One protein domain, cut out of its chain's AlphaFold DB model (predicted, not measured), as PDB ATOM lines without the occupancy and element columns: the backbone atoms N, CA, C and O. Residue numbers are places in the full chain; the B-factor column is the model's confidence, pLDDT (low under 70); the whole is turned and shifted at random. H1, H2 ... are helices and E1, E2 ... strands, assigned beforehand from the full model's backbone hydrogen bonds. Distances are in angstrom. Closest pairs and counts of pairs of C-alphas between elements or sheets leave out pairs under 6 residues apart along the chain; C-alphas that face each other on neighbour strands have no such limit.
ATOM      1  N   LEU A  55      88.627 119.940 209.465       58.25
ATOM      2  CA  LEU A  55      89.492 120.434 210.538       58.25
ATOM      3  C   LEU A  55      89.859 121.910 210.352       58.25
ATOM      4  O   LEU A  55      89.962 122.634 211.338       58.25
ATOM      5  N   THR A  56      90.026 122.377 209.111       59.44
ATOM      6  CA  THR A  56      90.369 123.778 208.821       59.44
ATOM      7  C   THR A  56      89.182 124.727 209.001       59.44
ATOM      8  O   THR A  56      89.374 125.902 209.316       59.44
ATOM      9  N   GLY A  57      87.955 124.208 208.909       59.34
ATOM     10  CA  GLY A  57      86.738 124.911 209.312       59.34
ATOM     11  C   GLY A  57      86.581 125.024 210.834       59.34
ATOM     12  O   GLY A  57      86.027 126.012 211.314       59.34
ATOM     13  N   PHE A  58      87.086 124.045 211.594       59.03
ATOM     14  CA  PHE A  58      87.031 124.039 213.062       59.03
ATOM     15  C   PHE A  58      88.164 124.857 213.706       59.03
ATOM     16  O   PHE A  58      87.924 125.615 214.645       59.03
ATOM     17  N   PHE A  59      89.384 124.758 213.175       62.47
ATOM     18  CA  PHE A  59      90.558 125.491 213.647       62.47
ATOM     19  C   PHE A  59      90.933 126.589 212.649       62.47
ATOM     20  O   PHE A  59      91.555 126.350 211.612       62.47
ATOM     21  N   SER A  60      90.566 127.831 212.963       58.72
ATOM     22  CA  SER A  60      90.868 128.962 212.087       58.72
ATOM     23  C   SER A  60      92.377 129.180 211.940       58.72
ATOM     24  O   SER A  60      93.108 129.216 212.928       58.72
ATOM     25  N   GLY A  61      92.841 129.412 210.709       62.00
ATOM     26  CA  GLY A  61      94.232 129.796 210.443       62.00
ATOM     27  C   GLY A  61      95.226 128.634 210.365       62.00
ATOM     28  O   GLY A  61      96.433 128.879 210.397       62.00
ATOM     29  N   LEU A  62      94.747 127.393 210.241       67.75
ATOM     30  CA  LEU A  62      95.593 126.256 209.888       67.75
ATOM     31  C   LEU A  62      96.161 126.419 208.474       67.75
ATOM     32  O   LEU A  62      95.418 126.591 207.510       67.75
ATOM     33  N   ASN A  63      97.482 126.310 208.338       69.94
ATOM     34  CA  ASN A  63      98.125 126.162 207.036       69.94
ATOM     35  C   ASN A  63      98.492 124.688 206.827       69.94
ATOM     36  O   ASN A  63      99.196 124.102 207.653       69.94
ATOM     37  N   GLN A  64      98.026 124.092 205.724       65.19
ATOM     38  CA  GLN A  64      98.462 122.759 205.306       65.19
ATOM     39  C   GLN A  64      99.911 122.834 204.833       65.19
ATOM     40  O   GLN A  64     100.250 123.705 204.030       65.19
ATOM     41  N   LEU A  65     100.757 121.907 205.286       69.75
ATOM     42  CA  LEU A  65     102.140 121.884 204.820       69.75
ATOM     43  C   LEU A  65     102.643 120.560 204.291       69.75
ATOM     44  O   LEU A  65     103.435 120.578 203.349       69.75
ATOM     45  N   ILE A  66     102.243 119.433 204.878       76.06
ATOM     46  CA  ILE A  66     102.820 118.138 204.511       76.06
ATOM     47  C   ILE A  66     101.763 117.046 204.666       76.06
ATOM     48  O   ILE A  66     101.121 116.947 205.711       76.06
ATOM     49  N   SER A  67     101.634 116.202 203.644       78.44
ATOM     50  CA  SER A  67     100.963 114.904 203.736       78.44
ATOM     51  C   SER A  67     102.013 113.801 203.607       78.44
ATOM     52  O   SER A  67     102.921 113.899 202.780       78.44
ATOM     53  N   SER A  68     101.912 112.774 204.446       81.75
ATOM     54  CA  SER A  68     102.814 111.621 204.474       81.75
ATOM     55  C   SER A  68     102.029 110.358 204.817       81.75
ATOM     56  O   SER A  68     100.919 110.439 205.334       81.75
ATOM     57  N   THR A  69     102.629 109.196 204.590       84.06
ATOM     58  CA  THR A  69     102.125 107.911 205.083       84.06
ATOM     59  C   THR A  69     103.062 107.406 206.173       84.06
ATOM     60  O   THR A  69     104.283 107.411 205.998       84.06
ATOM     61  N   ILE A  70     102.501 107.015 207.311       86.19
ATOM     62  CA  ILE A  70     103.211 106.341 208.399       86.19
ATOM     63  C   ILE A  70     103.040 104.848 208.188       86.19
ATOM     64  O   ILE A  70     101.925 104.402 207.948       86.19
ATOM     65  N   ILE A  71     104.132 104.095 208.289       87.31
ATOM     66  CA  ILE A  71     104.133 102.636 208.197       87.31
ATOM     67  C   ILE A  71     104.736 102.103 209.493       87.31
ATOM     68  O   ILE A  71     105.844 102.502 209.857       87.31
ATOM     69  N   ASP A  72     104.019 101.221 210.179       90.88
ATOM     70  CA  ASP A  72     104.464 100.587 211.419       90.88
ATOM     71  C   ASP A  72     104.174  99.082 211.401       90.88
ATOM     72  O   ASP A  72     103.366  98.593 210.612       90.88
ATOM     73  N   THR A  73     104.849  98.326 212.260       90.75
ATOM     74  CA  THR A  73     104.621  96.892 212.449       90.75
ATOM     75  C   THR A  73     104.166  96.612 213.874       90.75
ATOM     76  O   THR A  73     104.931  96.782 214.823       90.75
ATOM     77  N   LEU A  74     102.938  96.114 214.023       88.69
ATOM     78  CA  LEU A  74     102.332  95.769 215.309       88.69
ATOM     79  C   LEU A  74     102.219  94.248 215.491       88.69
ATOM     80  O   LEU A  74     102.227  93.483 214.530       88.69
ATOM     81  N   TYR A  75     102.083  93.811 216.745       88.00
ATOM     82  CA  TYR A  75     101.988  92.393 217.131       88.00
ATOM     83  C   TYR A  75     100.761  92.147 218.035       88.00
ATOM     84  O   TYR A  75     100.914  91.797 219.207       88.00
ATOM     85  N   PRO A  76      99.531  92.359 217.534       76.38
ATOM     86  CA  PRO A  76      98.325  92.453 218.363       76.38
ATOM     87  C   PRO A  76      97.869  91.130 219.003       76.38
ATOM     88  O   PRO A  76      97.196  91.155 220.033       76.38
ATOM     89  N   TYR A  77      98.204  89.969 218.429       72.56
ATOM     90  CA  TYR A  77      97.795  88.664 218.964       72.56
ATOM     91  C   TYR A  77      98.866  87.604 218.735       72.56
ATOM     92  O   TYR A  77      99.317  87.460 217.610       72.56
ATOM     93  N   GLN A  78      99.259  86.852 219.771       71.19
ATOM     94  CA  GLN A  78     100.199  85.712 219.678       71.19
ATOM     95  C   GLN A  78     101.481  85.981 218.859       71.19
ATOM     96  O   GLN A  78     102.041  85.069 218.263       71.19
ATOM     97  N   ASN A  79     101.973  87.224 218.850       76.62
ATOM     98  CA  ASN A  79     103.084  87.670 217.999       76.62
ATOM     99  C   ASN A  79     102.837  87.528 216.485       76.62
ATOM    100  O   ASN A  79     103.796  87.468 215.722       76.62
ATOM    101  N   CYS A  80     101.582  87.515 216.041       84.50
ATOM    102  CA  CYS A  80     101.213  87.609 214.636       84.50
ATOM    103  C   CYS A  80     101.460  89.038 214.155       84.50
ATOM    104  O   CYS A  80     100.752  89.949 214.593       84.50
ATOM    105  N   PRO A  81     102.471  89.258 213.299       86.69
ATOM    106  CA  PRO A  81     102.831  90.600 212.890       86.69
ATOM    107  C   PRO A  81     101.821  91.124 211.868       86.69
ATOM    108  O   PRO A  81     101.413  90.406 210.946       86.69
ATOM    109  N   VAL A  82     101.458  92.391 212.018       86.56
ATOM    110  CA  VAL A  82     100.695  93.173 211.046       86.56
ATOM    111  C   VAL A  82     101.489  94.419 210.689       86.56
ATOM    112  O   VAL A  82     102.045  95.071 211.565       86.56
ATOM    113  N   GLU A  83     101.547  94.752 209.409       86.56
ATOM    114  CA  GLU A  83     101.962  96.073 208.950       86.56
ATOM    115  C   GLU A  83     100.726  96.955 208.918       86.56
ATOM    116  O   GLU A  83      99.683  96.529 208.426       86.56
ATOM    117  N   VAL A  84     100.841  98.161 209.452       87.38
ATOM    118  CA  VAL A  84      99.792  99.176 209.452       87.38
ATOM    119  C   VAL A  84     100.323 100.386 208.705       87.38
ATOM    120  O   VAL A  84     101.433 100.839 208.973       87.38
ATOM    121  N   GLU A  85      99.525 100.921 207.791       85.19
ATOM    122  CA  GLU A  85      99.801 102.165 207.088       85.19
ATOM    123  C   GLU A  85      98.702 103.182 207.396       85.19
ATOM    124  O   GLU A  85      97.520 102.880 207.224       85.19
ATOM    125  N   ILE A  86      99.069 104.392 207.815       84.19
ATOM    126  CA  ILE A  86      98.120 105.478 208.089       84.19
ATOM    127  C   ILE A  86      98.566 106.732 207.356       84.19
ATOM    128  O   ILE A  86      99.697 107.194 207.524       84.19
ATOM    129  N   ASP A  87      97.669 107.307 206.562       80.75
ATOM    130  CA  ASP A  87      97.916 108.610 205.954       80.75
ATOM    131  C   ASP A  87      97.718 109.724 206.982       80.75
ATOM    132  O   ASP A  87      96.706 109.777 207.681       80.75
ATOM    133  N   VAL A  88      98.683 110.637 207.053       82.50
ATOM    134  CA  VAL A  88      98.676 111.777 207.966       82.50
ATOM    135  C   VAL A  88      98.852 113.075 207.192       82.50
ATOM    136  O   VAL A  88      99.722 113.197 206.325       82.50
ATOM    137  N   THR A  89      98.031 114.068 207.514       81.56
ATOM    138  CA  THR A  89      98.226 115.450 207.071       81.56
ATOM    139  C   THR A  89      98.550 116.317 208.271       81.56
ATOM    140  O   THR A  89      97.859 116.275 209.284       81.56
ATOM    141  N   VAL A  90      99.622 117.094 208.163       83.69
ATOM    142  CA  VAL A  90     100.081 117.969 209.237       83.69
ATOM    143  C   VAL A  90      99.704 119.404 208.912       83.69
ATOM    144  O   VAL A  90     100.093 119.955 207.874       83.69
ATOM    145  N   PHE A  91      98.980 120.006 209.844       81.81
ATOM    146  CA  PHE A  91      98.641 121.415 209.865       81.81
ATOM    147  C   PHE A  91      99.387 122.108 210.997       81.81
ATOM    148  O   PHE A  91      99.710 121.506 212.024       81.81
ATOM    149  N   TRP A  92      99.655 123.396 210.826       80.94
ATOM    150  CA  TRP A  92     100.192 124.208 211.908       80.94
ATOM    151  C   TRP A  92      99.716 125.649 211.831       80.94
ATOM    152  O   TRP A  92      99.359 126.163 210.766       80.94
ATOM    153  N   ASN A  93      99.787 126.320 212.971       77.81
ATOM    154  CA  ASN A  93      99.623 127.759 213.109       77.81
ATOM    155  C   ASN A  93     100.563 128.266 214.227       77.81
ATOM    156  O   ASN A  93     101.531 127.596 214.588       77.81
ATOM    157  N   SER A  94     100.326 129.473 214.743       77.25
ATOM    158  CA  SER A  94     101.096 130.023 215.868       77.25
ATOM    159  C   SER A  94     100.804 129.360 217.218       77.25
ATOM    160  O   SER A  94     101.561 129.585 218.156       77.25
ATOM    161  N   GLU A  95      99.720 128.596 217.321       76.44
ATOM    162  CA  GLU A  95      99.176 128.029 218.561       76.44
ATOM    163  C   GLU A  95      99.475 126.529 218.692       76.44
ATOM    164  O   GLU A  95      99.479 125.998 219.798       76.44
ATOM    165  N   GLY A  96      99.797 125.838 217.594       80.25
ATOM    166  CA  GLY A  96     100.099 124.416 217.665       80.25
ATOM    167  C   GLY A  96     100.428 123.724 216.348       80.25
ATOM    168  O   GLY A  96     100.541 124.330 215.273       80.25
ATOM    169  N   ARG A  97     100.606 122.406 216.468       84.88
ATOM    170  CA  ARG A  97     100.736 121.444 215.370       84.88
ATOM    171  C   ARG A  97      99.653 120.383 215.498       84.88
ATOM    172  O   ARG A  97      99.447 119.803 216.557       84.88
ATOM    173  N   TYR A  98      99.028 120.091 214.376       84.12
ATOM    174  CA  TYR A  98      97.770 119.379 214.311       84.12
ATOM    175  C   TYR A  98      97.896 118.271 213.275       84.12
ATOM    176  O   TYR A  98      98.183 118.536 212.106       84.12
ATOM    177  N   PHE A  99      97.746 117.030 213.713       85.81
ATOM    178  CA  PHE A  99      97.984 115.842 212.906       85.81
ATOM    179  C   PHE A  99      96.657 115.168 212.602       85.81
ATOM    180  O   PHE A  99      96.034 114.583 213.477       85.81
ATOM    181  N   ASP A 100      96.229 115.248 211.355       80.81
ATOM    182  CA  ASP A 100      95.008 114.627 210.866       80.81
ATOM    183  C   ASP A 100      95.325 113.248 210.290       80.81
ATOM    184  O   ASP A 100      95.882 113.138 209.192       80.81
ATOM    185  N   PHE A 101      95.008 112.208 211.059       80.12
ATOM    186  CA  PHE A 101      95.189 110.814 210.679       80.12
ATOM    187  C   PHE A 101      93.922 110.297 210.007       80.12
ATOM    188  O   PHE A 101      92.849 110.231 210.616       80.12
ATOM    189  N   ARG A 102      94.067 109.912 208.738       72.38
ATOM    190  CA  ARG A 102      92.965 109.492 207.875       72.38
ATOM    191  C   ARG A 102      93.023 107.985 207.612       72.38
ATOM    192  O   ARG A 102      92.981 107.192 208.546       72.38
ATOM    193  N   GLU A 103      93.043 107.588 206.343       71.88
ATOM    194  CA  GLU A 103      92.845 106.205 205.910       71.88
ATOM    195  C   GLU A 103      93.873 105.254 206.537       71.88
ATOM    196  O   GLU A 103      95.083 105.438 206.381       71.88
ATOM    197  N   LEU A 104      93.365 104.235 207.240       76.44
ATOM    198  CA  LEU A 104      94.155 103.152 207.809       76.44
ATOM    199  C   LEU A 104      94.076 101.920 206.911       76.44
ATOM    200  O   LEU A 104      92.998 101.402 206.627       76.44
ATOM    201  N   ARG A 105      95.240 101.403 206.540       77.38
ATOM    202  CA  ARG A 105      95.419 100.112 205.875       77.38
ATOM    203  C   ARG A 105      96.201  99.208 206.807       77.38
ATOM    204  O   ARG A 105      97.045  99.680 207.562       77.38
ATOM    205  N   TRP A 106      95.950  97.910 206.756       82.12
ATOM    206  CA  TRP A 106      96.826  96.967 207.430       82.12
ATOM    207  C   TRP A 106      96.847  95.636 206.712       82.12
ATOM    208  O   TRP A 106      95.851  95.205 206.136       82.12
ATOM    209  N   ARG A 107      97.975  94.950 206.807       77.69
ATOM    210  CA  ARG A 107      98.146  93.628 206.225       77.69
ATOM    211  C   ARG A 107      98.935  92.731 207.156       77.69
ATOM    212  O   ARG A 107      99.802  93.210 207.884       77.69
ATOM    213  N   PRO A 108      98.677  91.424 207.154       79.94
ATOM    214  CA  PRO A 108      99.511  90.500 207.896       79.94
ATOM    215  C   PRO A 108     100.925  90.487 207.277       79.94
ATOM    216  O   PRO A 108     101.081  90.581 206.056       79.94
ATOM    217  N   LEU A 109     101.969  90.373 208.101       78.44
ATOM    218  CA  LEU A 109     103.366  90.364 207.642       78.44
ATOM    219  C   LEU A 109     103.973  88.968 207.606       78.44
ATOM    220  O   LEU A 109     103.960  88.223 208.582       78.44
ATOM    221  N   ARG A 110     104.578  88.618 206.475       73.38
ATOM    222  CA  ARG A 110     105.202  87.305 206.292       73.38
ATOM    223  C   ARG A 110     106.683  87.289 206.677       73.38
ATOM    224  O   ARG A 110     107.362  88.294 206.482       73.38
ATOM    225  N   PRO A 111     107.219  86.123 207.086       64.62
ATOM    226  CA  PRO A 111     106.505  84.869 207.350       64.62
ATOM    227  C   PRO A 111     105.774  84.902 208.703       64.62
ATOM    228  O   PRO A 111     106.305  85.425 209.676       64.62
ATOM    229  N   TRP A 112     104.591  84.290 208.774       71.88
ATOM    230  CA  TRP A 112     103.871  84.043 210.028       71.88
ATOM    231  C   TRP A 112     103.678  82.536 210.227       71.88
ATOM    232  O   TRP A 112     103.703  81.769 209.260       71.88
ATOM    233  N   ASP A 113     103.538  82.095 211.474       79.25
ATOM    234  CA  ASP A 113     103.364  80.677 211.785       79.25
ATOM    235  C   ASP A 113     101.943  80.172 211.426       79.25
ATOM    236  O   ASP A 113     101.033  80.969 211.171       79.25
ATOM    237  N   PRO A 114     101.706  78.848 211.389       80.81
ATOM    238  CA  PRO A 114     100.380  78.309 211.085       80.81
ATOM    239  C   PRO A 114      99.277  78.747 212.061       80.81
ATOM    240  O   PRO A 114      98.104  78.744 211.689       80.81
ATOM    241  N   ALA A 115      99.624  79.123 213.298       82.25
ATOM    242  CA  ALA A 115      98.648  79.615 214.266       82.25
ATOM    243  C   ALA A 115      98.150  81.012 213.870       82.25
ATOM    244  O   ALA A 115      96.946  81.266 213.908       82.25
ATOM    245  N   CYS A 116      99.042  81.877 213.388       83.25
ATOM    246  CA  CYS A 116      98.686  83.172 212.827       83.25
ATOM    247  C   CYS A 116      97.855  83.048 211.556       83.25
ATOM    248  O   CYS A 116      96.878  83.775 211.397       83.25
ATOM    249  N   GLU A 117      98.187  82.107 210.669       79.62
ATOM    250  CA  GLU A 117      97.366  81.854 209.483       79.62
ATOM    251  C   GLU A 117      95.939  81.458 209.870       79.62
ATOM    252  O   GLU A 117      94.984  82.063 209.381       79.62
ATOM    253  N   GLN A 118      95.792  80.499 210.787       80.06
ATOM    254  CA  GLN A 118      94.483  80.070 211.272       80.06
ATOM    255  C   GLN A 118      93.726  81.228 211.928       80.06
ATOM    256  O   GLN A 118      92.550  81.431 211.642       80.06
ATOM    257  N   TRP A 119      94.401  82.034 212.748       82.38
ATOM    258  CA  TRP A 119      93.788  83.189 213.394       82.38
ATOM    259  C   TRP A 119      93.307  84.240 212.385       82.38
ATOM    260  O   TRP A 119      92.185  84.738 212.516       82.38
ATOM    261  N   TYR A 120      94.100  84.552 211.351       79.56
ATOM    262  CA  TYR A 120      93.677  85.484 210.305       79.56
ATOM    263  C   TYR A 120      92.471  84.954 209.526       79.56
ATOM    264  O   TYR A 120      91.539  85.705 209.242       79.56
ATOM    265  N   GLN A 121      92.463  83.657 209.214       75.62
ATOM    266  CA  GLN A 121      91.331  83.011 208.553       75.62
ATOM    267  C   GLN A 121      90.076  83.079 209.425       75.62
ATOM    268  O   GLN A 121      89.050  83.608 209.005       75.62
ATOM    269  N   ASP A 122      90.175  82.637 210.676       76.94
ATOM    270  CA  ASP A 122      89.034  82.580 211.581       76.94
ATOM    271  C   ASP A 122      88.390  83.952 211.779       76.94
ATOM    272  O   ASP A 122      87.169  84.045 211.916       76.94
ATOM    273  N   ASN A 123      89.189  85.021 211.829       75.81
ATOM    274  CA  ASN A 123      88.716  86.353 212.200       75.81
ATOM    275  C   ASN A 123      88.454  87.295 211.020       75.81
ATOM    276  O   ASN A 123      87.598  88.168 211.158       75.81
ATOM    277  N   PHE A 124      89.122  87.112 209.875       73.69
ATOM    278  CA  PHE A 124      89.095  88.089 208.778       73.69
ATOM    279  C   PHE A 124      88.791  87.503 207.389       73.69
ATOM    280  O   PHE A 124      88.473  88.276 206.486       73.69
ATOM    281  N   SER A 125      88.837  86.179 207.171       64.06
ATOM    282  CA  SER A 125      88.591  85.617 205.824       64.06
ATOM    283  C   SER A 125      87.117  85.414 205.466       64.06
ATOM    284  O   SER A 125      86.783  85.186 204.302       64.06
ATOM    285  N   SER A 126      86.213  85.530 206.442       56.72
ATOM    286  CA  SER A 126      84.770  85.457 206.210       56.72
ATOM    287  C   SER A 126      84.263  86.687 205.448       56.72
ATOM    288  O   SER A 126      84.425  87.825 205.886       56.72
ATOM    289  N   THR A 127      83.561  86.459 204.335       49.31
ATOM    290  CA  THR A 127      82.807  87.489 203.595       49.31
ATOM    291  C   THR A 127      81.541  87.949 204.330       49.31
ATOM    292  O   THR A 127      80.925  88.936 203.936       49.31
ATOM    293  N   TYR A 128      81.162  87.259 205.411       49.53
ATOM    294  CA  TYR A 128      79.999  87.548 206.242       49.53
ATOM    295  C   TYR A 128      80.468  87.845 207.669       49.53
ATOM    296  O   TYR A 128      80.379  87.025 208.583       49.53
ATOM    297  N   ILE A 129      81.006  89.048 207.869       52.75
ATOM    298  CA  ILE A 129      81.429  89.553 209.184       52.75
ATOM    299  C   ILE A 129      80.192  90.070 209.946       52.75
ATOM    300  O   ILE A 129      80.104  91.221 210.370       52.75
ATOM    301  N   GLY A 130      79.157  89.231 210.041       50.78
ATOM    302  CA  GLY A 130      77.957  89.509 210.829       50.78
ATOM    303  C   GLY A 130      78.262  89.382 212.318       50.78
ATOM    304  O   GLY A 130      78.119  90.348 213.061       50.78
ATOM    305  N   ASP A 131      78.783  88.218 212.711       53.75
ATOM    306  CA  ASP A 131      78.974  87.848 214.120       53.75
ATOM    307  C   ASP A 131      80.277  88.391 214.726       53.75
ATOM    308  O   ASP A 131      80.418  88.460 215.941       53.75
ATOM    309  N   LYS A 132      81.236  88.803 213.887       62.47
ATOM    310  CA  LYS A 132      82.533  89.371 214.310       62.47
ATOM    311  C   LYS A 132      82.648  90.873 214.063       62.47
ATOM    312  O   LYS A 132      83.745  91.420 214.088       62.47
ATOM    313  N   ARG A 133      81.521  91.540 213.803       62.72
ATOM    314  CA  ARG A 133      81.486  92.960 213.442       62.72
ATOM    315  C   ARG A 133      82.152  93.825 214.506       62.72
ATOM    316  O   ARG A 133      83.079  94.553 214.189       62.72
ATOM    317  N   GLU A 134      81.701  93.719 215.751       69.31
ATOM    318  CA  GLU A 134      82.221  94.508 216.874       69.31
ATOM    319  C   GLU A 134      83.726  94.296 217.067       69.31
ATOM    320  O   GLU A 134      84.478  95.267 217.033       69.31
ATOM    321  N   PHE A 135      84.163  93.031 217.101       75.50
ATOM    322  CA  PHE A 135      85.581  92.666 217.145       75.50
ATOM    323  C   PHE A 135      86.389  93.331 216.026       75.50
ATOM    324  O   PHE A 135      87.484  93.824 216.267       75.50
ATOM    325  N   TYR A 136      85.860  93.363 214.802       73.56
ATOM    326  CA  TYR A 136      86.548  93.968 213.669       73.56
ATOM    327  C   TYR A 136      86.709  95.486 213.839       73.56
ATOM    328  O   TYR A 136      87.809  95.997 213.648       73.56
ATOM    329  N   TYR A 137      85.651  96.200 214.247       72.88
ATOM    330  CA  TYR A 137      85.747  97.635 214.550       72.88
ATOM    331  C   TYR A 137      86.771  97.903 215.657       72.88
ATOM    332  O   TYR A 137      87.598  98.794 215.518       72.88
ATOM    333  N   GLU A 138      86.725  97.135 216.747       77.88
ATOM    334  CA  GLU A 138      87.666  97.284 217.862       77.88
ATOM    335  C   GLU A 138      89.101  96.968 217.449       77.88
ATOM    336  O   GLU A 138      90.028  97.667 217.843       77.88
ATOM    337  N   PHE A 139      89.305  95.933 216.636       81.94
ATOM    338  CA  PHE A 139      90.623  95.562 216.144       81.94
ATOM    339  C   PHE A 139      91.241  96.683 215.306       81.94
ATOM    340  O   PHE A 139      92.372  97.085 215.565       81.94
ATOM    341  N   VAL A 140      90.491  97.221 214.341       79.62
ATOM    342  CA  VAL A 140      90.940  98.317 213.468       79.62
ATOM    343  C   VAL A 140      91.236  99.583 214.270       79.62
ATOM    344  O   VAL A 140      92.278 100.203 214.067       79.62
ATOM    345  N   GLU A 141      90.366  99.929 215.217       80.38
ATOM    346  CA  GLU A 141      90.547 101.092 216.087       80.38
ATOM    347  C   GLU A 141      91.776 100.940 216.998       80.38
ATOM    348  O   GLU A 141      92.552 101.877 217.180       80.38
ATOM    349  N   ASN A 142      92.015  99.732 217.515       87.00
ATOM    350  CA  ASN A 142      93.203  99.432 218.308       87.00
ATOM    351  C   ASN A 142      94.487  99.551 217.481       87.00
ATOM    352  O   ASN A 142      95.462 100.122 217.968       87.00
ATOM    353  N   LEU A 143      94.501  99.040 216.242       87.62
ATOM    354  CA  LEU A 143      95.644  99.221 215.343       87.62
ATOM    355  C   LEU A 143      95.900 100.708 215.087       87.62
ATOM    356  O   LEU A 143      97.040 101.157 215.192       87.62
ATOM    357  N   ARG A 144      94.835 101.475 214.823       86.81
ATOM    358  CA  ARG A 144      94.907 102.918 214.588       86.81
ATOM    359  C   ARG A 144      95.603 103.634 215.732       86.81
ATOM    360  O   ARG A 144      96.631 104.272 215.520       86.81
ATOM    361  N   TRP A 145      95.065 103.516 216.940       89.38
ATOM    362  CA  TRP A 145      95.579 104.274 218.075       89.38
ATOM    363  C   TRP A 145      96.947 103.808 218.542       89.38
ATOM    364  O   TRP A 145      97.741 104.652 218.943       89.38
ATOM    365  N   GLN A 146      97.274 102.518 218.425       91.44
ATOM    366  CA  GLN A 146      98.635 102.053 218.703       91.44
ATOM    367  C   GLN A 146      99.656 102.702 217.762       91.44
ATOM    368  O   GLN A 146     100.684 103.196 218.227       91.44
ATOM    369  N   THR A 147      99.365 102.757 216.459       91.44
ATOM    370  CA  THR A 147     100.253 103.401 215.482       91.44
ATOM    371  C   THR A 147     100.313 104.919 215.675       91.44
ATOM    372  O   THR A 147     101.406 105.486 215.656       91.44
ATOM    373  N   ILE A 148      99.173 105.586 215.908       91.94
ATOM    374  CA  ILE A 148      99.127 107.035 216.166       91.94
ATOM    375  C   ILE A 148      99.919 107.382 217.428       91.94
ATOM    376  O   ILE A 148     100.799 108.237 217.367       91.94
ATOM    377  N   ASP A 149      99.661 106.708 218.550       93.50
ATOM    378  CA  ASP A 149     100.339 106.993 219.817       93.50
ATOM    379  C   ASP A 149     101.847 106.762 219.692       93.50
ATOM    380  O   ASP A 149     102.631 107.618 220.095       93.50
ATOM    381  N   SER A 150     102.264 105.654 219.069       92.31
ATOM    382  CA  SER A 150     103.678 105.362 218.792       92.31
ATOM    383  C   SER A 150     104.339 106.493 217.999       92.31
ATOM    384  O   SER A 150     105.379 107.032 218.400       92.31
ATOM    385  N   PHE A 151     103.711 106.918 216.899       93.25
ATOM    386  CA  PHE A 151     104.218 108.004 216.069       93.25
ATOM    387  C   PHE A 151     104.281 109.333 216.834       93.25
ATOM    388  O   PHE A 151     105.316 110.004 216.827       93.25
ATOM    389  N   MET A 152     103.201 109.703 217.522       93.75
ATOM    390  CA  MET A 152     103.086 110.985 218.212       93.75
ATOM    391  C   MET A 152     104.027 111.079 219.412       93.75
ATOM    392  O   MET A 152     104.682 112.107 219.579       93.75
ATOM    393  N   ILE A 153     104.187 110.005 220.195       93.88
ATOM    394  CA  ILE A 153     105.161 109.933 221.295       93.88
ATOM    395  C   ILE A 153     106.583 110.127 220.760       93.88
ATOM    396  O   ILE A 153     107.340 110.940 221.299       93.88
ATOM    397  N   ASN A 154     106.947 109.432 219.677       92.56
ATOM    398  CA  ASN A 154     108.252 109.606 219.040       92.56
ATOM    399  C   ASN A 154     108.448 111.045 218.555       92.56
ATOM    400  O   ASN A 154     109.513 111.632 218.762       92.56
ATOM    401  N   TYR A 155     107.408 111.634 217.968       91.44
ATOM    402  CA  TYR A 155     107.426 113.009 217.493       91.44
ATOM    403  C   TYR A 155     107.673 114.019 218.623       91.44
ATOM    404  O   TYR A 155     108.604 114.827 218.519       91.44
ATOM    405  N   ILE A 156     106.892 113.980 219.710       92.19
ATOM    406  CA  ILE A 156     107.056 114.922 220.831       92.19
ATOM    407  C   ILE A 156     108.388 114.718 221.555       92.19
ATOM    408  O   ILE A 156     109.003 115.696 221.977       92.19
ATOM    409  N   THR A 157     108.874 113.475 221.629       92.50
ATOM    410  CA  THR A 157     110.151 113.132 222.268       92.50
ATOM    411  C   THR A 157     111.322 113.670 221.456       92.50
ATOM    412  O   THR A 157     112.159 114.400 221.982       92.50
ATOM    413  N   TYR A 158     111.352 113.376 220.153       93.00
ATOM    414  CA  TYR A 158     112.405 113.843 219.251       93.00
ATOM    415  C   TYR A 158     112.509 115.373 219.233       93.00
ATOM    416  O   TYR A 158     113.604 115.929 219.232       93.00
ATOM    417  N   ASN A 159     111.363 116.055 219.264       88.62
ATOM    418  CA  ASN A 159     111.297 117.512 219.230       88.62
ATOM    419  C   ASN A 159     111.345 118.170 220.622       88.62
ATOM    420  O   ASN A 159     111.295 119.396 220.698       88.62
ATOM    421  N   SER A 160     111.448 117.391 221.709       90.38
ATOM    422  CA  SER A 160     111.457 117.887 223.097       90.38
ATOM    423  C   SER A 160     110.290 118.843 223.405       90.38
ATOM    424  O   SER A 160     110.486 119.946 223.917       90.38
ATOM    425  N   LEU A 161     109.069 118.440 223.044       88.75
ATOM    426  CA  LEU A 161     107.867 119.273 223.153       88.75
ATOM    427  C   LEU A 161     107.196 119.074 224.514       88.75
ATOM    428  O   LEU A 161     106.456 118.116 224.717       88.75
ATOM    429  N   TYR A 162     107.468 119.983 225.447       88.00
ATOM    430  CA  TYR A 162     106.895 119.969 226.794       88.00
ATOM    431  C   TYR A 162     105.497 120.585 226.840       88.00
ATOM    432  O   TYR A 162     105.183 121.481 226.058       88.00
ATOM    433  N   CYS A 163     104.675 120.138 227.791       84.50
ATOM    434  CA  CYS A 163     103.342 120.694 228.004       84.50
ATOM    435  C   CYS A 163     103.448 122.189 228.334       84.50
ATOM    436  O   CYS A 163     104.122 122.578 229.292       84.50
ATOM    437  N   SER A 164     102.783 123.025 227.541       76.56
ATOM    438  CA  SER A 164     102.726 124.470 227.744       76.56
ATOM    439  C   SER A 164     101.343 124.989 227.369       76.56
ATOM    440  O   SER A 164     100.685 124.416 226.508       76.56
ATOM    441  N   GLU A 165     100.917 126.094 227.975       63.53
ATOM    442  CA  GLU A 165      99.624 126.720 227.658       63.53
ATOM    443  C   GLU A 165      99.597 127.406 226.279       63.53
ATOM    444  O   GLU A 165      98.545 127.853 225.841       63.53
ATOM    445  N   GLN A 166     100.747 127.543 225.609       62.53
ATOM    446  CA  GLN A 166     100.887 128.334 224.377       62.53
ATOM    447  C   GLN A 166     101.054 127.491 223.114       62.53
ATOM    448  O   GLN A 166     101.048 128.049 222.019       62.53
ATOM    449  N   TYR A 167     101.295 126.190 223.262       65.69
ATOM    450  CA  TYR A 167     101.703 125.343 222.155       65.69
ATOM    451  C   TYR A 167     101.104 123.943 222.286       65.69
ATOM    452  O   TYR A 167     101.513 123.169 223.156       65.69
ATOM    453  N   GLU A 168     100.151 123.638 221.407       76.56
ATOM    454  CA  GLU A 168      99.411 122.376 221.359       76.56
ATOM    455  C   GLU A 168     100.009 121.417 220.319       76.56
ATOM    456  O   GLU A 168     100.459 121.826 219.243       76.56
ATOM    457  N   VAL A 169     100.027 120.123 220.634       83.44
ATOM    458  CA  VAL A 169     100.332 119.062 219.669       83.44
ATOM    459  C   VAL A 169      99.229 118.028 219.755       83.44
ATOM    460  O   VAL A 169      99.221 117.215 220.678       83.44
ATOM    461  N   ALA A 170      98.325 118.053 218.784       83.44
ATOM    462  CA  ALA A 170      97.144 117.205 218.794       83.44
ATOM    463  C   ALA A 170      97.133 116.243 217.606       83.44
ATOM    464  O   ALA A 170      97.502 116.609 216.485       83.44
ATOM    465  N   ALA A 171      96.694 115.012 217.853       83.38
ATOM    466  CA  ALA A 171      96.248 114.093 216.819       83.38
ATOM    467  C   ALA A 171      94.730 114.129 216.720       83.38
ATOM    468  O   ALA A 171      94.025 114.137 217.728       83.38
ATOM    469  N   TYR A 172      94.247 114.060 215.493       75.75
ATOM    470  CA  TYR A 172      92.847 113.977 215.161       75.75
ATOM    471  C   TYR A 172      92.603 112.712 214.364       75.75
ATOM    472  O   TYR A 172      93.297 112.436 213.384       75.75
ATOM    473  N   SER A 173      91.594 111.960 214.785       72.88
ATOM    474  CA  SER A 173      91.028 110.896 213.980       72.88
ATOM    475  C   SER A 173      89.533 111.118 213.835       72.88
ATOM    476  O   SER A 173      88.798 111.246 214.820       72.88
ATOM    477  N   PHE A 174      89.078 111.191 212.588       63.59
ATOM    478  CA  PHE A 174      87.655 111.271 212.310       63.59
ATOM    479  C   PHE A 174      86.992 109.950 212.672       63.59
ATOM    480  O   PHE A 174      87.342 108.884 212.164       63.59
ATOM    481  N   LYS A 175      85.985 110.052 213.532       57.91
ATOM    482  CA  LYS A 175      85.097 108.965 213.897       57.91
ATOM    483  C   LYS A 175      83.734 109.330 213.343       57.91
ATOM    484  O   LYS A 175      83.074 110.238 213.847       57.91
ATOM    485  N   SER A 176      83.289 108.652 212.287       50.44
ATOM    486  CA  SER A 176      81.882 108.804 211.941       50.44
ATOM    487  C   SER A 176      81.053 108.182 213.081       50.44
ATOM    488  O   SER A 176      81.295 107.041 213.477       50.44
ATOM    489  N   PRO A 177      80.060 108.895 213.630       47.69
ATOM    490  CA  PRO A 177      79.067 108.318 214.549       47.69
ATOM    491  C   PRO A 177      78.298 107.142 213.923       47.69
ATOM    492  O   PRO A 177      77.664 106.360 214.636       47.69
ATOM    493  N   CYS A 178      78.373 107.023 212.596       50.50
ATOM    494  CA  CYS A 178      77.828 105.948 211.796       50.50
ATOM    495  C   CYS A 178      78.858 105.563 210.717       50.50
ATOM    496  O   CYS A 178      78.877 106.152 209.635       50.50
ATOM    497  N   THR A 179      79.761 104.629 211.013       54.38
ATOM    498  CA  THR A 179      80.768 104.140 210.052       54.38
ATOM    499  C   THR A 179      80.370 102.760 209.542       54.38
ATOM    500  O   THR A 179      79.961 101.904 210.327       54.38
ATOM    501  N   GLN A 180      80.505 102.540 208.238       57.69
ATOM    502  CA  GLN A 180      80.507 101.235 207.595       57.69
ATOM    503  C   GLN A 180      81.939 100.931 207.206       57.69
ATOM    504  O   GLN A 180      82.564 101.672 206.448       57.69
ATOM    505  N   ILE A 181      82.464  99.820 207.705       62.06
ATOM    506  CA  ILE A 181      83.756  99.347 207.250       62.06
ATOM    507  C   ILE A 181      83.570  98.497 205.991       62.06
ATOM    508  O   ILE A 181      82.856  97.492 205.968       62.06
ATOM    509  N   CYS A 182      84.235  98.913 204.924       63.41
ATOM    510  CA  CYS A 182      84.400  98.148 203.707       63.41
ATOM    511  C   CYS A 182      85.682  97.330 203.790       63.41
ATOM    512  O   CYS A 182      86.760  97.861 204.045       63.41
ATOM    513  N   HIS A 183      85.550  96.031 203.538       64.94
ATOM    514  CA  HIS A 183      86.660  95.094 203.517       64.94
ATOM    515  C   HIS A 183      86.836  94.531 202.113       64.94
ATOM    516  O   HIS A 183      85.894  94.030 201.484       64.94
ATOM    517  N   LYS A 184      88.081  94.559 201.649       66.62
ATOM    518  CA  LYS A 184      88.509  93.856 200.449       66.62
ATOM    519  C   LYS A 184      89.679  92.946 200.793       66.62
ATOM    520  O   LYS A 184      90.774  93.419 201.081       66.62
ATOM    521  N   THR A 185      89.447  91.642 200.708       65.19
ATOM    522  CA  THR A 185      90.525  90.653 200.711       65.19
ATOM    523  C   THR A 185      91.181  90.633 199.338       65.19
ATOM    524  O   THR A 185      90.506  90.462 198.320       65.19
ATOM    525  N   ILE A 186      92.498  90.782 199.296       64.12
ATOM    526  CA  ILE A 186      93.291  90.726 198.075       64.12
ATOM    527  C   ILE A 186      94.211  89.515 198.175       64.12
ATOM    528  O   ILE A 186      95.105  89.452 199.012       64.12
ATOM    529  N   GLN A 187      94.007  88.532 197.300       64.56
ATOM    530  CA  GLN A 187      94.954  87.432 197.156       64.56
ATOM    531  C   GLN A 187      96.142  87.904 196.307       64.56
ATOM    532  O   GLN A 187      96.024  88.096 195.097       64.56
ATOM    533  N   THR A 188      97.298  88.061 196.936       64.56
ATOM    534  CA  THR A 188      98.581  88.351 196.290       64.56
ATOM    535  C   THR A 188      99.412  87.071 196.132       64.56
ATOM    536  O   THR A 188      99.100  86.020 196.709       64.56
ATOM    537  N   LYS A 189     100.499  87.150 195.347       61.16
ATOM    538  CA  LYS A 189     101.510  86.074 195.241       61.16
ATOM    539  C   LYS A 189     102.142  85.763 196.598       61.16
ATOM    540  O   LYS A 189     102.456  84.612 196.888       61.16
ATOM    541  N   ASP A 190     102.245  86.796 197.423       60.09
ATOM    542  CA  ASP A 190     102.805  86.769 198.760       60.09
ATOM    543  C   ASP A 190     101.708  86.703 199.821       60.09
ATOM    544  O   ASP A 190     101.982  87.028 200.964       60.09
ATOM    545  N   GLY A 191     100.491  86.236 199.504       63.56
ATOM    546  CA  GLY A 191      99.452  85.960 200.501       63.56
ATOM    547  C   GLY A 191      98.218  86.824 200.490       63.56
ATOM    548  O   GLY A 191      97.951  87.530 199.529       63.56
ATOM    549  N   LEU A 192      97.445  86.718 201.567       63.81
ATOM    550  CA  LEU A 192      96.279  87.562 201.778       63.81
ATOM    551  C   LEU A 192      96.735  88.940 202.242       63.81
ATOM    552  O   LEU A 192      97.508  89.055 203.189       63.81
ATOM    553  N   ASP A 193      96.233  89.949 201.556       63.97
ATOM    554  CA  ASP A 193      96.325  91.352 201.910       63.97
ATOM    555  C   ASP A 193      94.903  91.860 202.196       63.97
ATOM    556  O   ASP A 193      93.927  91.342 201.634       63.97
ATOM    557  N   PHE A 194      94.770  92.827 203.099       64.12
ATOM    558  CA  PHE A 194      93.478  93.360 203.509       64.12
ATOM    559  C   PHE A 194      93.470  94.866 203.308       64.12
ATOM    560  O   PHE A 194      94.286  95.599 203.850       64.12
ATOM    561  N   VAL A 195      92.504  95.346 202.535       61.81
ATOM    562  CA  VAL A 195      92.249  96.780 202.450       61.81
ATOM    563  C   VAL A 195      90.970  97.068 203.203       61.81
ATOM    564  O   VAL A 195      89.920  96.478 202.923       61.81
ATOM    565  N   ILE A 196      91.102  97.967 204.170       62.25
ATOM    566  CA  ILE A 196      90.006  98.493 204.958       62.25
ATOM    567  C   ILE A 196      89.750  99.913 204.506       62.25
ATOM    568  O   ILE A 196      90.662 100.729 204.459       62.25
ATOM    569  N   THR A 197      88.496 100.207 204.201       60.84
ATOM    570  CA  THR A 197      88.060 101.575 203.954       60.84
ATOM    571  C   THR A 197      86.871 101.856 204.848       60.84
ATOM    572  O   THR A 197      85.889 101.118 204.834       60.84
ATOM    573  N   GLU A 198      86.941 102.927 205.619       57.97
ATOM    574  CA  GLU A 198      85.791 103.433 206.352       57.97
ATOM    575  C   GLU A 198      84.958 104.315 205.429       57.97
ATOM    576  O   GLU A 198      85.454 105.285 204.858       57.97
ATOM    577  N   LYS A 199      83.683 103.965 205.267       56.72
ATOM    578  CA  LYS A 199      82.690 104.822 204.633       56.72
ATOM    579  C   LYS A 199      81.748 105.357 205.715       56.72
ATOM    580  O   LYS A 199      81.142 104.550 206.422       56.72
ATOM    581  N   PRO A 200      81.592 106.678 205.881       51.41
ATOM    582  CA  PRO A 200      80.511 107.219 206.681       51.41
ATOM    583  C   PRO A 200      79.176 106.784 206.068       51.41
ATOM    584  O   PRO A 200      79.000 106.763 204.852       51.41
ATOM    585  N   CYS A 201      78.245 106.410 206.934       48.75
ATOM    586  CA  CYS A 201      76.886 106.014 206.582       48.75
ATOM    587  C   CYS A 201      75.876 107.149 206.708       48.75
ATOM    588  O   CYS A 201      74.668 106.917 206.687       48.75
ATOM    589  N   ALA A 202      76.353 108.357 206.963       47.09
ATOM    590  CA  ALA A 202      75.529 109.533 207.079       47.09
ATOM    591  C   ALA A 202      76.169 110.644 206.254       47.09
ATOM    592  O   ALA A 202      77.386 110.822 206.308       47.09
ATOM    593  N   ASP A 203      75.342 111.366 205.501       42.81
ATOM    594  CA  ASP A 203      75.776 112.542 204.735       42.81
ATOM    595  C   ASP A 203      76.153 113.702 205.667       42.81
ATOM    596  O   ASP A 203      76.922 114.583 205.299       42.81
ATOM    597  N   ASP A 204      75.653 113.652 206.903       40.06
ATOM    598  CA  ASP A 204      75.835 114.668 207.921       40.06
ATOM    599  C   ASP A 204      76.318 113.998 209.216       40.06
ATOM    600  O   ASP A 204      75.719 113.015 209.660       40.06
ATOM    601  N   GLY A 205      77.361 114.534 209.849       47.72
ATOM    602  CA  GLY A 205      77.791 114.154 211.199       47.72
ATOM    603  C   GLY A 205      79.240 113.676 211.277       47.72
ATOM    604  O   GLY A 205      79.617 112.663 210.696       47.72
ATOM    605  N   CYS A 206      80.039 114.394 212.064       56.09
ATOM    606  CA  CYS A 206      81.461 114.137 212.281       56.09
ATOM    607  C   CYS A 206      81.694 114.106 213.791       56.09
ATOM    608  O   CYS A 206      81.491 115.126 214.455       56.09
ATOM    609  N   CYS A 207      82.095 112.965 214.352       60.69
ATOM    610  CA  CYS A 207      82.783 112.977 215.636       60.69
ATOM    611  C   CYS A 207      84.274 113.072 215.336       60.69
ATOM    612  O   CYS A 207      84.772 112.516 214.351       60.69
ATOM    613  N   LEU A 208      84.990 113.771 216.194       64.38
ATOM    614  CA  LEU A 208      86.427 113.837 216.104       64.38
ATOM    615  C   LEU A 208      86.977 113.408 217.454       64.38
ATOM    616  O   LEU A 208      86.624 113.965 218.496       64.38
ATOM    617  N   GLU A 209      87.764 112.341 217.428       71.06
ATOM    618  CA  GLU A 209      88.577 111.986 218.578       71.06
ATOM    619  C   GLU A 209      89.882 112.767 218.463       71.06
ATOM    620  O   GLU A 209      90.604 112.684 217.465       71.06
ATOM    621  N   TRP A 210      90.115 113.585 219.479       78.56
ATOM    622  CA  TRP A 210      91.236 114.493 219.624       78.56
ATOM    623  C   TRP A 210      92.102 113.955 220.753       78.56
ATOM    624  O   TRP A 210      91.618 113.668 221.847       78.56
ATOM    625  N   VAL A 211      93.403 113.828 220.504       83.38
ATOM    626  CA  VAL A 211      94.366 113.464 221.542       83.38
ATOM    627  C   VAL A 211      95.505 114.465 221.597       83.38
ATOM    628  O   VAL A 211      96.194 114.654 220.599       83.38
ATOM    629  N   ASP A 212      95.723 115.065 222.763       86.38
ATOM    630  CA  ASP A 212      96.871 115.934 223.017       86.38
ATOM    631  C   ASP A 212      98.072 115.132 223.493       86.38
ATOM    632  O   ASP A 212      97.959 114.273 224.375       86.38
ATOM    633  N   TYR A 213      99.236 115.481 222.952       90.12
ATOM    634  CA  TYR A 213     100.519 114.881 223.280       90.12
ATOM    635  C   TYR A 213     101.498 115.955 223.735       90.12
ATOM    636  O   TYR A 213     101.759 116.929 223.034       90.12
ATOM    637  N   CYS A 214     102.125 115.755 224.888       90.50
ATOM    638  CA  CYS A 214     103.227 116.601 225.332       90.50
ATOM    639  C   CYS A 214     104.118 115.869 226.332       90.50
ATOM    640  O   CYS A 214     103.752 114.822 226.854       90.50
ATOM    641  N   LEU A 215     105.314 116.391 226.597       89.38
ATOM    642  CA  LEU A 215     106.207 115.866 227.627       89.38
ATOM    643  C   LEU A 215     105.974 116.584 228.958       89.38
ATOM    644  O   LEU A 215     105.869 117.813 229.016       89.38
ATOM    645  N   ASN A 216     105.966 115.832 230.054       90.19
ATOM    646  CA  ASN A 216     106.066 116.405 231.390       90.19
ATOM    647  C   ASN A 216     107.486 116.949 231.646       90.19
ATOM    648  O   ASN A 216     108.416 116.707 230.880       90.19
ATOM    649  N   ILE A 217     107.689 117.643 232.770       88.62
ATOM    650  CA  ILE A 217     108.986 118.256 233.118       88.62
ATOM    651  C   ILE A 217     110.160 117.267 233.240       88.62
ATOM    652  O   ILE A 217     111.311 117.696 233.190       88.62
ATOM    653  N   VAL A 218     109.897 115.965 233.407       92.00
ATOM    654  CA  VAL A 218     110.926 114.914 233.472       92.00
ATOM    655  C   VAL A 218     111.125 114.186 232.135       92.00
ATOM    656  O   VAL A 218     111.973 113.304 232.050       92.00
ATOM    657  N   GLY A 219     110.416 114.595 231.079       86.69
ATOM    658  CA  GLY A 219     110.546 114.039 229.731       86.69
ATOM    659  C   GLY A 219     109.695 112.795 229.470       86.69
ATOM    660  O   GLY A 219     109.952 112.093 228.497       86.69
ATOM    661  N   GLU A 220     108.700 112.503 230.308       90.94
ATOM    662  CA  GLU A 220     107.744 111.415 230.067       90.94
ATOM    663  C   GLU A 220     106.519 111.933 229.296       90.94
ATOM    664  O   GLU A 220     106.064 113.053 229.559       90.94
ATOM    665  N   PRO A 221     105.953 111.139 228.372       91.25
ATOM    666  CA  PRO A 221     104.789 111.544 227.596       91.25
ATOM    667  C   PRO A 221     103.524 111.620 228.463       91.25
ATOM    668  O   PRO A 221     103.211 110.713 229.233       91.25
ATOM    669  N   ILE A 222     102.770 112.699 228.285       88.62
ATOM    670  CA  ILE A 222     101.397 112.890 228.741       88.62
ATOM    671  C   ILE A 222     100.501 112.804 227.505       88.62
ATOM    672  O   ILE A 222     100.751 113.481 226.507       88.62
ATOM    673  N   ILE A 223      99.469 111.966 227.595       89.56
ATOM    674  CA  ILE A 223      98.485 111.720 226.537       89.56
ATOM    675  C   ILE A 223      97.109 112.039 227.115       89.56
ATOM    676  O   ILE A 223      96.687 111.392 228.077       89.56
ATOM    677  N   SER A 224      96.417 113.025 226.549       83.81
ATOM    678  CA  SER A 224      95.081 113.428 227.004       83.81
ATOM    679  C   SER A 224      94.078 113.226 225.878       83.81
ATOM    680  O   SER A 224      94.163 113.889 224.852       83.81
ATOM    681  N   ARG A 225      93.156 112.273 226.052       79.50
ATOM    682  CA  ARG A 225      92.154 111.910 225.041       79.50
ATOM    683  C   ARG A 225      90.841 112.634 225.307       79.50
ATOM    684  O   ARG A 225      90.300 112.552 226.411       79.50
ATOM    685  N   TYR A 226      90.319 113.281 224.277       71.44
ATOM    686  CA  TYR A 226      89.063 114.010 224.284       71.44
ATOM    687  C   TYR A 226      88.214 113.546 223.100       71.44
ATOM    688  O   TYR A 226      88.688 113.428 221.973       71.44
ATOM    689  N   VAL A 227      86.932 113.294 223.344       65.06
ATOM    690  CA  VAL A 227      85.971 113.019 222.272       65.06
ATOM    691  C   VAL A 227      85.091 114.247 222.132       65.06
ATOM    692  O   VAL A 227      84.398 114.620 223.083       65.06
ATOM    693  N   GLN A 228      85.124 114.888 220.963       57.22
ATOM    694  CA  GLN A 228      84.296 116.055 220.692       57.22
ATOM    695  C   GLN A 228      83.370 115.806 219.489       57.22
ATOM    696  O   GLN A 228      83.830 115.450 218.400       57.22
ATOM    697  N   PRO A 229      82.047 116.002 219.643       54.34
ATOM    698  CA  PRO A 229      81.147 116.054 218.501       54.34
ATOM    699  C   PRO A 229      81.404 117.347 217.714       54.34
ATOM    700  O   PRO A 229      81.327 118.437 218.282       54.34
ATOM    701  N   ILE A 230      81.679 117.239 216.413       50.75
ATOM    702  CA  ILE A 230      81.839 118.400 215.520       50.75
ATOM    703  C   ILE A 230      80.524 118.711 214.789       50.75
ATOM    704  O   ILE A 230      80.220 119.875 214.547       50.75
ATOM    705  N   SER A 231      79.688 117.704 214.505       48.72
ATOM    706  CA  SER A 231      78.336 117.909 213.962       48.72
ATOM    707  C   SER A 231      77.392 116.745 214.294       48.72
ATOM    708  O   SER A 231      77.829 115.598 214.403       48.72
ATOM    709  N   SER A 232      76.094 117.029 214.454       41.72
ATOM    710  CA  SER A 232      75.049 116.017 214.664       41.72
ATOM    711  C   SER A 232      74.745 115.246 213.382       41.72
ATOM    712  O   SER A 232      74.675 115.849 212.314       41.72
ATOM    713  N   CYS A 233      74.458 113.946 213.484       45.34
ATOM    714  CA  CYS A 233      73.980 113.182 212.334       45.34
ATOM    715  C   CYS A 233      72.557 113.566 211.975       45.34
ATOM    716  O   CYS A 233      71.655 113.316 212.774       45.34
ATOM    717  N   SER A 234      72.331 114.127 210.789       38.00
ATOM    718  CA  SER A 234      70.969 114.429 210.339       38.00
ATOM    719  C   SER A 234      70.373 113.391 209.397       38.00
ATOM    720  O   SER A 234      69.163 113.201 209.465       38.00
ATOM    721  N   ASN A 235      71.154 112.689 208.566       37.78
ATOM    722  CA  ASN A 235      70.593 111.753 207.584       37.78
ATOM    723  C   ASN A 235      71.486 110.533 207.345       37.78
ATOM    724  O   ASN A 235      72.664 110.671 207.043       37.78
ATOM    725  N   TYR A 236      70.891 109.344 207.449       41.22
ATOM    726  CA  TYR A 236      71.533 108.055 207.216       41.22
ATOM    727  C   TYR A 236      71.354 107.619 205.758       41.22
ATOM    728  O   TYR A 236      70.223 107.402 205.315       41.22
ATOM    729  N   ILE A 237      72.456 107.447 205.028       41.28
ATOM    730  CA  ILE A 237      72.473 106.807 203.711       41.28
ATOM    731  C   ILE A 237      73.487 105.665 203.750       41.28
ATOM    732  O   ILE A 237      74.692 105.875 203.871       41.28
ATOM    733  N   ILE A 238      72.996 104.431 203.619       45.81
ATOM    734  CA  ILE A 238      73.868 103.269 203.421       45.81
ATOM    735  C   ILE A 238      74.411 103.335 201.996       45.81
ATOM    736  O   ILE A 238      73.687 103.050 201.041       45.81
ATOM    737  N   GLY A 239      75.678 103.708 201.853       48.41
ATOM    738  CA  GLY A 239      76.415 103.518 200.610       48.41
ATOM    739  C   GLY A 239      76.955 102.091 200.524       48.41
ATOM    740  O   GLY A 239      77.673 101.638 201.414       48.41
ATOM    741  N   ASP A 240      76.663 101.373 199.440       49.97
ATOM    742  CA  ASP A 240      77.258 100.053 199.222       49.97
ATOM    743  C   ASP A 240      78.798 100.148 199.108       49.97
ATOM    744  O   ASP A 240      79.381 101.102 198.564       49.97
ATOM    745  N   CYS A 241      79.498  99.137 199.631       53.16
ATOM    746  CA  CYS A 241      80.924  98.970 199.376       53.16
ATOM    747  C   CYS A 241      81.104  98.567 197.904       53.16
ATOM    748  O   CYS A 241      80.800  97.436 197.531       53.16
ATOM    749  N   GLU A 242      81.580  99.478 197.049       51.34
ATOM    750  CA  GLU A 242      81.806  99.180 195.629       51.34
ATOM    751  C   GLU A 242      82.790  98.005 195.479       51.34
ATOM    752  O   GLU A 242      83.978  98.128 195.775       51.34
ATOM    753  N   GLY A 243      82.294  96.842 195.038       48.50
ATOM    754  CA  GLY A 243      83.118  95.663 194.742       48.50
ATOM    755  C   GLY A 243      83.782  94.978 195.948       48.50
ATOM    756  O   GLY A 243      84.713  94.198 195.744       48.50
ATOM    757  N   GLY A 244      83.333  95.251 197.179       49.06
ATOM    758  CA  GLY A 244      83.823  94.629 198.417       49.06
ATOM    759  C   GLY A 244      82.717  93.927 199.211       49.06
ATOM    760  O   GLY A 244      81.535  94.077 198.908       49.06
ATOM    761  N   ASN A 245      83.094  93.171 200.247       50.69
ATOM    762  CA  ASN A 245      82.119  92.665 201.214       50.69
ATOM    763  C   ASN A 245      81.883  93.751 202.269       50.69
ATOM    764  O   ASN A 245      82.828  94.220 202.906       50.69
ATOM    765  N   THR A 246      80.628  94.155 202.456       50.09
ATOM    766  CA  THR A 246      80.251  95.076 203.530       50.09
ATOM    767  C   THR A 246      80.422  94.387 204.881       50.09
ATOM    768  O   THR A 246      79.728  93.412 205.181       50.09
ATOM    769  N   VAL A 247      81.310  94.909 205.728       49.12
ATOM    770  CA  VAL A 247      81.493  94.449 207.113       49.12
ATOM    771  C   VAL A 247      80.498  95.193 207.990       49.12
ATOM    772  O   VAL A 247      80.814  96.021 208.839       49.12
ATOM    773  N   GLY A 248      79.233  94.868 207.740       42.41
ATOM    774  CA  GLY A 248      78.125  95.276 208.574       42.41
ATOM    775  C   GLY A 248      77.325  96.486 208.119       42.41
ATOM    776  O   GLY A 248      77.815  97.389 207.458       42.41
ATOM    777  N   GLY A 249      76.058  96.483 208.535       44.09
ATOM    778  CA  GLY A 249      75.261  97.699 208.624       44.09
ATOM    779  C   GLY A 249      75.823  98.608 209.709       44.09
ATOM    780  O   GLY A 249      76.542  98.159 210.611       44.09
ATOM    781  N   CYS A 250      75.497  99.880 209.612       47.16
ATOM    782  CA  CYS A 250      76.140 100.875 210.433       47.16
ATOM    783  C   CYS A 250      75.735 100.722 211.891       47.16
ATOM    784  O   CYS A 250      74.601 100.366 212.222       47.16
ATOM    785  N   THR A 251      76.713 100.932 212.760       47.12
ATOM    786  CA  THR A 251      76.507 100.895 214.204       47.12
ATOM    787  C   THR A 251      76.451 102.332 214.684       47.12
ATOM    788  O   THR A 251      77.381 103.096 214.435       47.12
ATOM    789  N   GLU A 252      75.345 102.715 215.321       48.47
ATOM    790  CA  GLU A 252      75.265 103.981 216.044       48.47
ATOM    791  C   GLU A 252      76.202 103.880 217.246       48.47
ATOM    792  O   GLU A 252      75.839 103.329 218.285       48.47
ATOM    793  N   LYS A 253      77.442 104.351 217.095       47.50
ATOM    794  CA  LYS A 253      78.387 104.405 218.218       47.50
ATOM    795  C   LYS A 253      78.245 105.690 219.035       47.50
ATOM    796  O   LYS A 253      78.718 105.740 220.164       47.50
TER     797      LYS A 253
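This is residues 55 to 253 of the 256 residues of an uncharacterized protein of Saprospirales bacterium (UniProt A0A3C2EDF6). A twisted sheet of six strands, E1 to E4 with E7 and E8, curls round one long helix, H3. A smaller sheet of three, E6, E5 and E9, covers the first residues of H3 and is partly face to face with the large sheet, while the short helices H1 and H2 lie at the margins. The printed part has 199 residues, with three named helices and nine named strands that follow each other along the chain as H1 E1 E2 E3 H2 H3 E4 E5 E6 E7 E8 E9. The large sheet is mixed, the small one antiparallel, and the class is mixed, helices and strands. The whole is compact, with a radius of gyration of the C-alphas of 18.2 A and spans of 49 by 43 by 26 A.

H1, residues 55 to 58, begins at C-alpha 55 (89.492, 120.434, 210.538). E1, 63 to 77, is 39.4 A long and bends by 60 degrees at residue 66; E2, 80 to 92, is 36.7 A; E3, 96 to 108, is 35.3 A and bends by 56 degrees at residue 103. H2 is 114 to 124, and H3, 133 to 158, is 37.8 A long, ending at (112.405, 113.843, 219.251). E4 is 168 to 175, E5 178 to 188, E6 191 to 200, E7 207 to 215, E8 221 to 229, and E9, 245 to 252, ends at (75.265, 103.981, 216.044).

The large sheet runs E1 E2 E3 E4 E7 E8. E1 E2 E3 form a meander, each strand the antiparallel neighbour of the one before: N 70 and O 86 are 2.8 A apart, N 85 and O 105 2.8 A. E3 and E4 are parallel, N 99 and O 170 at 2.8 A, and with H2 and H3 between them make a strand-helix-strand unit with a right-handed crossover. E4 and E7 are antiparallel, N 171 and O 211 at 2.8 A, as is the hairpin E7 and E8, N 210 and O 226 at 2.9 A. H3 is on one face of this sheet, two layers; C-alphas Asp 72 and Thr 147 are the closest of E1 and H3, 6.5 A. The hairpin E5 and E6 has N 182 and O 197 at 2.8 A; E5 and E9 have N 247 and O 181 at 3.0 A. The two sheets form a sandwich, face to face, with best planes 12 degrees apart. H3 runs across the small sheet, at 87 degrees to E5 on the local plane. H1 and H2 only graze the large sheet. Every O i to N i+4 pair is within hydrogen-bond range in H2 and H3; H1 is too short for one, but has its one O i to N i+3 pair within range.

The C-alphas farthest apart, Glu 165 and Lys 189, are 52.0 A apart. The printed part has no cut, and its one long link is E8 to E9. Mean pLDDT of the printed part is 71.1, with 87 residues under 70, among them 174 to 208 and 227 to 253.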